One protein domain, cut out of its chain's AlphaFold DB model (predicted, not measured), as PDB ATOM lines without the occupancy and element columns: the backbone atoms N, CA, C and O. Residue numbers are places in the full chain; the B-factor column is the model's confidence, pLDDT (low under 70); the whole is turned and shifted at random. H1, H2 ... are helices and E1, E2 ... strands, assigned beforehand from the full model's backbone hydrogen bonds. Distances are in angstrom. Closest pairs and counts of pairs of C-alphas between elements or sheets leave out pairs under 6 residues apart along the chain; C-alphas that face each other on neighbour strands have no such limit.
ATOM      1  N   ARG A   2     355.430 314.226 254.374       90.12
ATOM      2  CA  ARG A   2     355.719 313.847 255.777       90.12
ATOM      3  C   ARG A   2     355.375 312.397 256.119       90.12
ATOM      4  O   ARG A   2     356.180 311.722 256.743       90.12
ATOM      5  N   GLN A   3     354.203 311.914 255.704       87.75
ATOM      6  CA  GLN A   3     353.805 310.527 255.955       87.75
ATOM      7  C   GLN A   3     354.751 309.532 255.276       87.75
ATOM      8  O   GLN A   3     355.221 308.615 255.931       87.75
ATOM      9  N   CYS A   4     355.083 309.750 254.000       88.75
ATOM     10  CA  CYS A   4     356.053 308.922 253.282       88.75
ATOM     11  C   CYS A   4     357.423 308.933 253.974       88.75
ATOM     12  O   CYS A   4     358.042 307.885 254.093       88.75
ATOM     13  N   TYR A   5     357.865 310.097 254.470       90.12
ATOM     14  CA  TYR A   5     359.106 310.216 255.235       90.12
ATOM     15  C   TYR A   5     359.049 309.374 256.513       90.12
ATOM     16  O   TYR A   5     359.899 308.520 256.710       90.12
ATOM     17  N   ARG A   6     358.007 309.531 257.339       88.62
ATOM     18  CA  ARG A   6     357.842 308.733 258.568       88.62
ATOM     19  C   ARG A   6     357.741 307.236 258.279       88.62
ATOM     20  O   ARG A   6     358.347 306.451 258.993       88.62
ATOM     21  N   GLN A   7     357.030 306.847 257.220       88.38
ATOM     22  CA  GLN A   7     356.911 305.448 256.811       88.38
ATOM     23  C   GLN A   7     358.262 304.859 256.396       88.38
ATOM     24  O   GLN A   7     358.553 303.722 256.744       88.38
ATOM     25  N   ALA A   8     359.106 305.632 255.705       89.38
ATOM     26  CA  ALA A   8     360.434 305.179 255.297       89.38
ATOM     27  C   ALA A   8     361.349 304.841 256.488       89.38
ATOM     28  O   ALA A   8     362.264 304.036 256.333       89.38
ATOM     29  N   PHE A   9     361.092 305.419 257.667       88.56
ATOM     30  CA  PHE A   9     361.849 305.143 258.894       88.56
ATOM     31  C   PHE A   9     361.099 304.264 259.911       88.56
ATOM     32  O   PHE A   9     361.673 303.907 260.940       88.56
ATOM     33  N   ALA A  10     359.847 303.885 259.631       84.50
ATOM     34  CA  ALA A  10     358.997 303.139 260.563       84.50
ATOM     35  C   ALA A  10     359.515 301.717 260.837       84.50
ATOM     36  O   ALA A  10     359.492 301.278 261.983       84.50
ATOM     37  N   ASP A  11     360.039 301.040 259.810       80.50
ATOM     38  CA  ASP A  11     360.494 299.640 259.882       80.50
ATOM     39  C   ASP A  11     362.009 299.513 260.135       80.50
ATOM     40  O   ASP A  11     362.633 298.488 259.854       80.50
ATOM     41  N   THR A  12     362.637 300.579 260.628       82.38
ATOM     42  CA  THR A  12     364.077 300.573 260.894       82.38
ATOM     43  C   THR A  12     364.383 299.810 262.182       82.38
ATOM     44  O   THR A  12     363.695 299.947 263.189       82.38
ATOM     45  N   GLN A  13     365.473 299.033 262.190       83.12
ATOM     46  CA  GLN A  13     365.979 298.360 263.404       83.12
ATOM     47  C   GLN A  13     366.623 299.336 264.409       83.12
ATOM     48  O   GLN A  13     367.194 298.913 265.409       83.12
ATOM     49  N   HIS A  14     366.534 300.636 264.127       81.75
ATOM     50  CA  HIS A  14     367.158 301.739 264.839       81.75
ATOM     51  C   HIS A  14     366.061 302.572 265.514       81.75
ATOM     52  O   HIS A  14     365.447 303.417 264.854       81.75
ATOM     53  N   PRO A  15     365.773 302.350 266.811       80.06
ATOM     54  CA  PRO A  15     364.707 303.051 267.527       80.06
ATOM     55  C   PRO A  15     364.810 304.581 267.442       80.06
ATOM     56  O   PRO A  15     363.791 305.268 267.409       80.06
ATOM     57  N   GLU A  16     366.023 305.120 267.343       82.50
ATOM     58  CA  GLU A  16     366.306 306.544 267.159       82.50
ATOM     59  C   GLU A  16     365.764 307.112 265.838       82.50
ATOM     60  O   GLU A  16     365.346 308.270 265.792       82.50
ATOM     61  N   LEU A  17     365.705 306.301 264.777       83.25
ATOM     62  CA  LEU A  17     365.203 306.725 263.470       83.25
ATOM     63  C   LEU A  17     363.671 306.733 263.409       83.25
ATOM     64  O   LEU A  17     363.086 307.482 262.627       83.25
ATOM     65  N   SER A  18     362.999 305.980 264.286       76.06
ATOM     66  CA  SER A  18     361.528 305.948 264.364       76.06
ATOM     67  C   SER A  18     360.904 307.300 264.752       76.06
ATOM     68  O   SER A  18     359.728 307.558 264.479       76.06
ATOM     69  N   GLN A  19     361.699 308.188 265.361       83.00
ATOM     70  CA  GLN A  19     361.299 309.540 265.759       83.00
ATOM     71  C   GLN A  19     361.703 310.613 264.739       83.00
ATOM     72  O   GLN A  19     361.448 311.798 264.966       83.00
ATOM     73  N   CYS A  20     362.319 310.236 263.612       88.50
ATOM     74  CA  CYS A  20     362.724 311.196 262.595       88.50
ATOM     75  C   CYS A  20     361.513 311.953 262.031       88.50
ATOM     76  O   CYS A  20     360.512 311.382 261.590       88.50
ATOM     77  N   THR A  21     361.642 313.276 262.005       93.06
ATOM     78  CA  THR A  21     360.676 314.201 261.412       93.06
ATOM     79  C   THR A  21     361.308 314.940 260.239       93.06
ATOM     80  O   THR A  21     362.525 314.930 260.054       93.06
ATOM     81  N   ILE A  22     360.477 315.594 259.431       95.25
ATOM     82  CA  ILE A  22     360.927 316.375 258.279       95.25
ATOM     83  C   ILE A  22     360.428 317.806 258.409       95.25
ATOM     84  O   ILE A  22     359.272 318.038 258.745       95.25
ATOM     85  N   SER A  23     361.295 318.770 258.116       96.69
ATOM     86  CA  SER A  23     360.877 320.147 257.842       96.69
ATOM     87  C   SER A  23     361.004 320.416 256.348       96.69
ATOM     88  O   SER A  23     361.900 319.864 255.707       96.69
ATOM     89  N   ALA A  24     360.109 321.225 255.792       96.88
ATOM     90  CA  ALA A  24     360.073 321.515 254.365       96.88
ATOM     91  C   ALA A  24     359.907 323.008 254.089       96.88
ATOM     92  O   ALA A  24     359.236 323.718 254.830       96.88
ATOM     93  N   ALA A  25     360.477 323.450 252.971       96.69
ATOM     94  CA  ALA A  25     360.297 324.786 252.428       96.69
ATOM     95  C   ALA A  25     359.778 324.685 250.989       96.69
ATOM     96  O   ALA A  25     360.290 323.896 250.192       96.69
ATOM     97  N   VAL A  26     358.763 325.481 250.659       95.81
ATOM     98  CA  VAL A  26     358.201 325.609 249.311       95.81
ATOM     99  C   VAL A  26     358.269 327.071 248.903       95.81
ATOM    100  O   VAL A  26     357.803 327.944 249.631       95.81
ATOM    101  N   GLN A  27     358.828 327.353 247.729       94.25
ATOM    102  CA  GLN A  27     358.956 328.725 247.254       94.25
ATOM    103  C   GLN A  27     358.310 328.900 245.882       94.25
ATOM    104  O   GLN A  27     358.665 328.223 244.918       94.25
ATOM    105  N   PHE A  28     357.358 329.829 245.802       94.19
ATOM    106  CA  PHE A  28     356.771 330.289 244.551       94.19
ATOM    107  C   PHE A  28     357.504 331.542 244.093       94.19
ATOM    108  O   PHE A  28     357.629 332.511 244.839       94.19
ATOM    109  N   ILE A  29     357.983 331.523 242.858       91.31
ATOM    110  CA  ILE A  29     358.854 332.553 242.297       91.31
ATOM    111  C   ILE A  29     358.562 332.739 240.813       91.31
ATOM    112  O   ILE A  29     358.021 331.854 240.148       91.31
ATOM    113  N   HIS A  30     358.981 333.874 240.258       88.94
ATOM    114  CA  HIS A  30     358.951 334.062 238.814       88.94
ATOM    115  C   HIS A  30     360.014 333.183 238.139       88.94
ATOM    116  O   HIS A  30     361.158 333.141 238.592       88.94
ATOM    117  N   VAL A  31     359.664 332.550 237.016       89.56
ATOM    118  CA  VAL A  31     360.532 331.612 236.274       89.56
ATOM    119  C   VAL A  31     361.888 332.205 235.859       89.56
ATOM    120  O   VAL A  31     362.882 331.496 235.808       89.56
ATOM    121  N   ASN A  32     361.953 333.521 235.634       90.19
ATOM    122  CA  ASN A  32     363.196 334.221 235.266       90.19
ATOM    123  C   ASN A  32     364.099 334.582 236.463       90.19
ATOM    124  O   ASN A  32     365.077 335.306 236.292       90.19
ATOM    125  N   THR A  33     363.764 334.150 237.678       88.44
ATOM    126  CA  THR A  33     364.596 334.422 238.856       88.44
ATOM    127  C   THR A  33     365.833 333.510 238.821       88.44
ATOM    128  O   THR A  33     365.683 332.311 238.591       88.44
ATOM    129  N   PRO A  34     367.062 334.022 239.034       91.75
ATOM    130  CA  PRO A  34     368.267 333.191 239.010       91.75
ATOM    131  C   PRO A  34     368.255 332.071 240.063       91.75
ATOM    132  O   PRO A  34     368.071 332.340 241.251       91.75
ATOM    133  N   LEU A  35     368.533 330.829 239.641       91.50
ATOM    134  CA  LEU A  35     368.491 329.624 240.492       91.50
ATOM    135  C   LEU A  35     369.333 329.734 241.768       91.50
ATOM    136  O   LEU A  35     368.890 329.320 242.835       91.50
ATOM    137  N   ILE A  36     370.527 330.320 241.679       91.69
ATOM    138  CA  ILE A  36     371.435 330.459 242.829       91.69
ATOM    139  C   ILE A  36     370.786 331.291 243.947       91.69
ATOM    140  O   ILE A  36     370.890 330.937 245.122       91.69
ATOM    141  N   ASN A  37     370.068 332.358 243.586       87.69
ATOM    142  CA  ASN A  37     369.374 333.200 244.560       87.69
ATOM    143  C   ASN A  37     368.217 332.436 245.211       87.69
ATOM    144  O   ASN A  37     368.053 332.494 246.428       87.69
ATOM    145  N   ILE A  38     367.472 331.672 244.409       90.56
ATOM    146  CA  ILE A  38     366.339 330.855 244.862       90.56
ATOM    147  C   ILE A  38     366.802 329.798 245.862       90.56
ATOM    148  O   ILE A  38     366.191 329.636 246.914       90.56
ATOM    149  N   LEU A  39     367.903 329.099 245.567       92.69
ATOM    150  CA  LEU A  39     368.439 328.064 246.450       92.69
ATOM    151  C   LEU A  39     368.813 328.645 247.813       92.69
ATOM    152  O   LEU A  39     368.377 328.123 248.838       92.69
ATOM    153  N   LYS A  40     369.550 329.762 247.836       91.94
ATOM    154  CA  LYS A  40     369.919 330.433 249.090       91.94
ATOM    155  C   LYS A  40     368.684 330.847 249.896       91.94
ATOM    156  O   LYS A  40     368.620 330.580 251.091       91.94
ATOM    157  N   GLN A  41     367.695 331.457 249.244       91.56
ATOM    158  CA  GLN A  41     366.452 331.885 249.894       91.56
ATOM    159  C   GLN A  41     365.611 330.704 250.393       91.56
ATOM    160  O   GLN A  41     364.987 330.800 251.446       91.56
ATOM    161  N   THR A  42     365.599 329.589 249.663       94.81
ATOM    162  CA  THR A  42     364.883 328.371 250.064       94.81
ATOM    163  C   THR A  42     365.539 327.724 251.282       94.81
ATOM    164  O   THR A  42     364.830 327.272 252.177       94.81
ATOM    165  N   HIS A  43     366.875 327.726 251.360       95.62
ATOM    166  CA  HIS A  43     367.589 327.274 252.555       95.62
ATOM    167  C   HIS A  43     367.264 328.138 253.773       95.62
ATOM    168  O   HIS A  43     366.929 327.586 254.810       95.62
ATOM    169  N   GLN A  44     367.251 329.464 253.629       95.06
ATOM    170  CA  GLN A  44     366.836 330.363 254.713       95.06
ATOM    171  C   GLN A  44     365.388 330.107 255.154       95.06
ATOM    172  O   GLN A  44     365.111 329.996 256.340       95.06
ATOM    173  N   LEU A  45     364.458 329.930 254.209       95.75
ATOM    174  CA  LEU A  45     363.071 329.576 254.525       95.75
ATOM    175  C   LEU A  45     362.970 328.233 255.274       95.75
ATOM    176  O   LEU A  45     362.136 328.066 256.160       95.75
ATOM    177  N   LEU A  46     363.816 327.261 254.933       97.25
ATOM    178  CA  LEU A  46     363.845 325.967 255.609       97.25
ATOM    179  C   LEU A  46     364.460 326.059 257.010       97.25
ATOM    180  O   LEU A  46     363.890 325.521 257.959       97.25
ATOM    181  N   ASP A  47     365.634 326.665 257.122       96.75
ATOM    182  CA  ASP A  47     366.429 326.667 258.346       96.75
ATOM    183  C   ASP A  47     365.875 327.673 259.356       96.75
ATOM    184  O   ASP A  47     365.526 327.289 260.471       96.75
ATOM    185  N   ASP A  48     365.658 328.915 258.936       94.81
ATOM    186  CA  ASP A  48     365.287 329.991 259.851       94.81
ATOM    187  C   ASP A  48     363.786 329.948 260.186       94.81
ATOM    188  O   ASP A  48     363.392 330.147 261.332       94.81
ATOM    189  N   VAL A  49     362.924 329.653 259.202       93.25
ATOM    190  CA  VAL A  49     361.461 329.736 259.383       93.25
ATOM    191  C   VAL A  49     360.849 328.384 259.752       93.25
ATOM    192  O   VAL A  49     360.173 328.268 260.775       93.25
ATOM    193  N   ALA A  50     361.067 327.334 258.953       94.19
ATOM    194  CA  ALA A  50     360.447 326.035 259.233       94.19
ATOM    195  C   ALA A  50     361.094 325.321 260.435       94.19
ATOM    196  O   ALA A  50     360.385 324.800 261.297       94.19
ATOM    197  N   LYS A  51     362.431 325.264 260.508       94.38
ATOM    198  CA  LYS A  51     363.118 324.578 261.611       94.38
ATOM    199  C   LYS A  51     363.154 325.441 262.860       94.38
ATOM    200  O   LYS A  51     362.542 325.056 263.852       94.38
ATOM    201  N   ASP A  52     363.858 326.560 262.817       93.19
ATOM    202  CA  ASP A  52     364.085 327.352 264.022       93.19
ATOM    203  C   ASP A  52     362.808 328.097 264.410       93.19
ATOM    204  O   ASP A  52     362.389 328.032 265.565       93.19
ATOM    205  N   GLY A  53     362.110 328.664 263.424       90.19
ATOM    206  CA  GLY A  53     360.888 329.414 263.658       90.19
ATOM    207  C   GLY A  53     359.724 328.569 264.187       90.19
ATOM    208  O   GLY A  53     359.168 328.818 265.252       90.19
ATOM    209  N   CYS A  54     359.328 327.521 263.471       90.38
ATOM    210  CA  CYS A  54     358.217 326.664 263.906       90.38
ATOM    211  C   CYS A  54     358.630 325.568 264.905       90.38
ATOM    212  O   CYS A  54     357.772 324.835 265.402       90.38
ATOM    213  N   GLY A  55     359.917 325.434 265.233       90.81
ATOM    214  CA  GLY A  55     360.420 324.385 266.122       90.81
ATOM    215  C   GLY A  55     360.455 322.994 265.480       90.81
ATOM    216  O   GLY A  55     360.234 322.000 266.173       90.81
ATOM    217  N   ARG A  56     360.769 322.928 264.176       92.25
ATOM    218  CA  ARG A  56     360.894 321.711 263.347       92.25
ATOM    219  C   ARG A  56     359.570 320.965 263.167       92.25
ATOM    220  O   ARG A  56     358.523 321.391 263.639       92.25
ATOM    221  N   ASP A  57     359.625 319.869 262.403       94.81
ATOM    222  CA  ASP A  57     358.446 319.112 261.953       94.81
ATOM    223  C   ASP A  57     357.366 320.047 261.379       94.81
ATOM    224  O   ASP A  57     356.185 319.992 261.734       94.81
ATOM    225  N   ALA A  58     357.800 320.929 260.475       95.12
ATOM    226  CA  ALA A  58     356.996 322.020 259.946       95.12
ATOM    227  C   ALA A  58     357.177 322.220 258.442       95.12
ATOM    228  O   ALA A  58     358.115 321.718 257.815       95.12
ATOM    229  N   ILE A  59     356.270 322.997 257.870       96.00
ATOM    230  CA  ILE A  59     356.323 323.464 256.495       96.00
ATOM    231  C   ILE A  59     356.308 324.987 256.483       96.00
ATOM    232  O   ILE A  59     355.515 325.609 257.185       96.00
ATOM    233  N   ALA A  60     357.167 325.570 255.656       95.69
ATOM    234  CA  ALA A  60     357.145 326.985 255.332       95.69
ATOM    235  C   ALA A  60     356.935 327.178 253.825       95.69
ATOM    236  O   ALA A  60     357.472 326.436 252.996       95.69
ATOM    237  N   VAL A  61     356.131 328.169 253.467       95.88
ATOM    238  CA  VAL A  61     355.758 328.518 252.100       95.88
ATOM    239  C   VAL A  61     355.982 330.010 251.910       95.88
ATOM    240  O   VAL A  61     355.437 330.814 252.659       95.88
ATOM    241  N   ARG A  62     356.742 330.393 250.883       94.88
ATOM    242  CA  ARG A  62     356.963 331.806 250.545       94.88
ATOM    243  C   ARG A  62     356.604 332.089 249.093       94.88
ATOM    244  O   ARG A  62     356.912 331.291 248.206       94.88
ATOM    245  N   VAL A  63     355.975 333.234 248.843       94.12
ATOM    246  CA  VAL A  63     355.623 333.713 247.501       94.12
ATOM    247  C   VAL A  63     356.385 334.996 247.196       94.12
ATOM    248  O   VAL A  63     356.214 336.008 247.874       94.12
ATOM    249  N   TRP A  64     357.167 334.976 246.121       90.62
ATOM    250  CA  TRP A  64     357.817 336.148 245.546       90.62
ATOM    251  C   TRP A  64     357.051 336.645 244.324       90.62
ATOM    252  O   TRP A  64     356.766 335.895 243.386       90.62
ATOM    253  N   LYS A  65     356.772 337.945 244.308       85.75
ATOM    254  CA  LYS A  65     356.273 338.676 243.139       85.75
ATOM    255  C   LYS A  65     357.383 339.568 242.582       85.75
ATOM    256  O   LYS A  65     358.440 339.726 243.184       85.75
ATOM    257  N   ARG A  66     357.137 340.199 241.427       79.12
ATOM    258  CA  ARG A  66     358.095 341.146 240.819       79.12
ATOM    259  C   ARG A  66     358.476 342.304 241.754       79.12
ATOM    260  O   ARG A  66     359.575 342.822 241.628       79.12
ATOM    261  N   GLY A  67     357.585 342.682 242.673       78.50
ATOM    262  CA  GLY A  67     357.820 343.726 243.673       78.50
ATOM    263  C   GLY A  67     358.544 343.268 244.945       78.50
ATOM    264  O   GLY A  67     358.762 344.098 245.817       78.50
ATOM    265  N   GLY A  68     358.902 341.984 245.068       84.50
ATOM    266  CA  GLY A  68     359.535 341.424 246.265       84.50
ATOM    267  C   GLY A  68     358.717 340.310 246.920       84.50
ATOM    268  O   GLY A  68     357.870 339.675 246.282       84.50
ATOM    269  N   GLU A  69     359.012 340.051 248.190       85.75
ATOM    270  CA  GLU A  69     358.305 339.070 249.011       85.75
ATOM    271  C   GLU A  69     356.859 339.524 249.232       85.75
ATOM    272  O   GLU A  69     356.606 340.672 249.593       85.75
ATOM    273  N   ALA A  70     355.905 338.638 248.949       86.69
ATOM    274  CA  ALA A  70     354.483 338.959 249.013       86.69
ATOM    275  C   ALA A  70     353.748 338.217 250.132       86.69
ATOM    276  O   ALA A  70     352.732 338.722 250.608       86.69
ATOM    277  N   ILE A  71     354.193 337.001 250.456       91.62
ATOM    278  CA  ILE A  71     353.563 336.095 251.422       91.62
ATOM    279  C   ILE A  71     354.660 335.217 252.026       91.62
ATOM    280  O   ILE A  71     355.422 334.608 251.266       91.62
ATOM    281  N   GLU A  72     354.676 335.081 253.346       93.12
ATOM    282  CA  GLU A  72     355.408 334.066 254.096       93.12
ATOM    283  C   GLU A  72     354.461 333.386 255.086       93.12
ATOM    284  O   GLU A  72     353.966 333.990 256.028       93.12
ATOM    285  N   TRP A  73     354.215 332.099 254.881       93.94
ATOM    286  CA  TRP A  73     353.356 331.295 255.738       93.94
ATOM    287  C   TRP A  73     354.131 330.098 256.269       93.94
ATOM    288  O   TRP A  73     354.731 329.364 255.482       93.94
ATOM    289  N   ALA A  74     354.098 329.856 257.577       93.56
ATOM    290  CA  ALA A  74     354.727 328.683 258.167       93.56
ATOM    291  C   ALA A  74     353.908 328.089 259.311       93.56
ATOM    292  O   ALA A  74     353.279 328.798 260.100       93.56
ATOM    293  N   MET A  75     353.915 326.758 259.391       92.81
ATOM    294  CA  MET A  75     353.126 326.018 260.367       92.81
ATOM    295  C   MET A  75     353.697 324.617 260.606       92.81
ATOM    296  O   MET A  75     354.259 323.987 259.702       92.81
ATOM    297  N   ARG A  76     353.516 324.091 261.822       93.88
ATOM    298  CA  ARG A  76     353.838 322.690 262.116       93.88
ATOM    299  C   ARG A  76     352.917 321.754 261.348       93.88
ATOM    300  O   ARG A  76     351.739 322.032 261.129       93.88
ATOM    301  N   TRP A  77     353.425 320.589 260.964       94.44
ATOM    302  CA  TRP A  77     352.652 319.661 260.140       94.44
ATOM    303  C   TRP A  77     351.377 319.137 260.809       94.44
ATOM    304  O   TRP A  77     350.418 318.830 260.109       94.44
ATOM    305  N   ASN A  78     351.357 319.003 262.136       92.38
ATOM    306  CA  ASN A  78     350.171 318.588 262.895       92.38
ATOM    307  C   ASN A  78     349.041 319.633 262.867       92.38
ATOM    308  O   ASN A  78     347.881 319.272 263.036       92.38
ATOM    309  N   GLU A  79     349.374 320.903 262.654       92.19
ATOM    310  CA  GLU A  79     348.415 322.005 262.548       92.19
ATOM    311  C   GLU A  79     348.010 322.251 261.089       92.19
ATOM    312  O   GLU A  79     346.841 322.533 260.815       92.19
ATOM    313  N   ALA A  80     348.950 322.064 260.156       93.44
ATOM    314  CA  ALA A  80     348.769 322.277 258.722       93.44
ATOM    315  C   ALA A  80     348.031 321.140 257.993       93.44
ATOM    316  O   ALA A  80     347.473 321.368 256.917       93.44
ATOM    317  N   ILE A  81     348.049 319.918 258.537       93.31
ATOM    318  CA  ILE A  81     347.462 318.725 257.908       93.31
ATOM    319  C   ILE A  81     346.212 318.271 258.664       93.31
ATOM    320  O   ILE A  81     346.200 318.199 259.890       93.31
ATOM    321  N   GLU A  82     345.187 317.879 257.919       91.19
ATOM    322  CA  GLU A  82     344.021 317.145 258.409       91.19
ATOM    323  C   GLU A  82     343.689 316.031 257.415       91.19
ATOM    324  O   GLU A  82     343.706 316.252 256.211       91.19
TER     325      GLU A  82
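What this domain is: This is residues 2 to 82 of the 198 residues of an uncharacterized protein of Thiotrichaceae bacterium IS1 (UniProt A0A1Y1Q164). A three-stranded sheet has one long helix, H2, slantwise over one face, while H1 and the long link after it form an arm beyond one end of the sheet and add to its length. Residues 11 to 16 stick out at the arm's tip, and short H3 follows E3 at the end of the sheet nearer the arm. The printed part has 81 residues, in the order H1, E1, H2, E2, E3, H3; the mixed sheet runs E1, E2, E3, and the class is mixed, helices and strands. It is loose, with a radius of gyration of the C-alphas of 14.9 A, and spans 49 by 25 by 21 A.

How they stand to each other: H1, residues 2 to 10, is not on the sheet. E1, residues 24 to 28, H2, residues 35 to 53, and E2, residues 58 to 65, form a strand-helix-strand unit, two parallel neighbour strands with a helix between, whose crossover is left-handed. N 26 and O 60 are 2.8 A apart, within hydrogen-bond range. H2 is on the sheet at a height of 8.1 A, over E1 and E2, in two layers, helix on sheet; its closest C-alphas to E1 are Leu 46 and Ala 25, 4.9 A. On the local plane it stands at 44 degrees to E1. E3, residues 68 to 76, forms an antiparallel hairpin with E2; N 61 and O 73 are 2.7 A apart. H3, residues 77 to 80, only grazes the sheet; it is close to but not clearly touching H1, the closest C-alphas, Trp 77 and Arg 2, being 7.9 A apart. Each O i to N i+4 pair is within hydrogen-bond range in H1, and 12 of 15 in H2; H3 is too short for one.

Where its parts are: H1 begins at C-alpha 2 (355.719, 313.847, 255.777) and is 12.2 A long; E1 is 13.6 A, H2 24.4 A, E2 23.7 A and E3 25.2 A. H3, 4.9 A, ends at C-alpha 80 (348.769, 322.277, 258.722).

The domain as a whole: The C-alphas of Gln 13 and Gly 67 are farthest apart, 50.1 A. The printed part has no cut; the link H1 to E1 is long. No printed residue is under 70 in pLDDT.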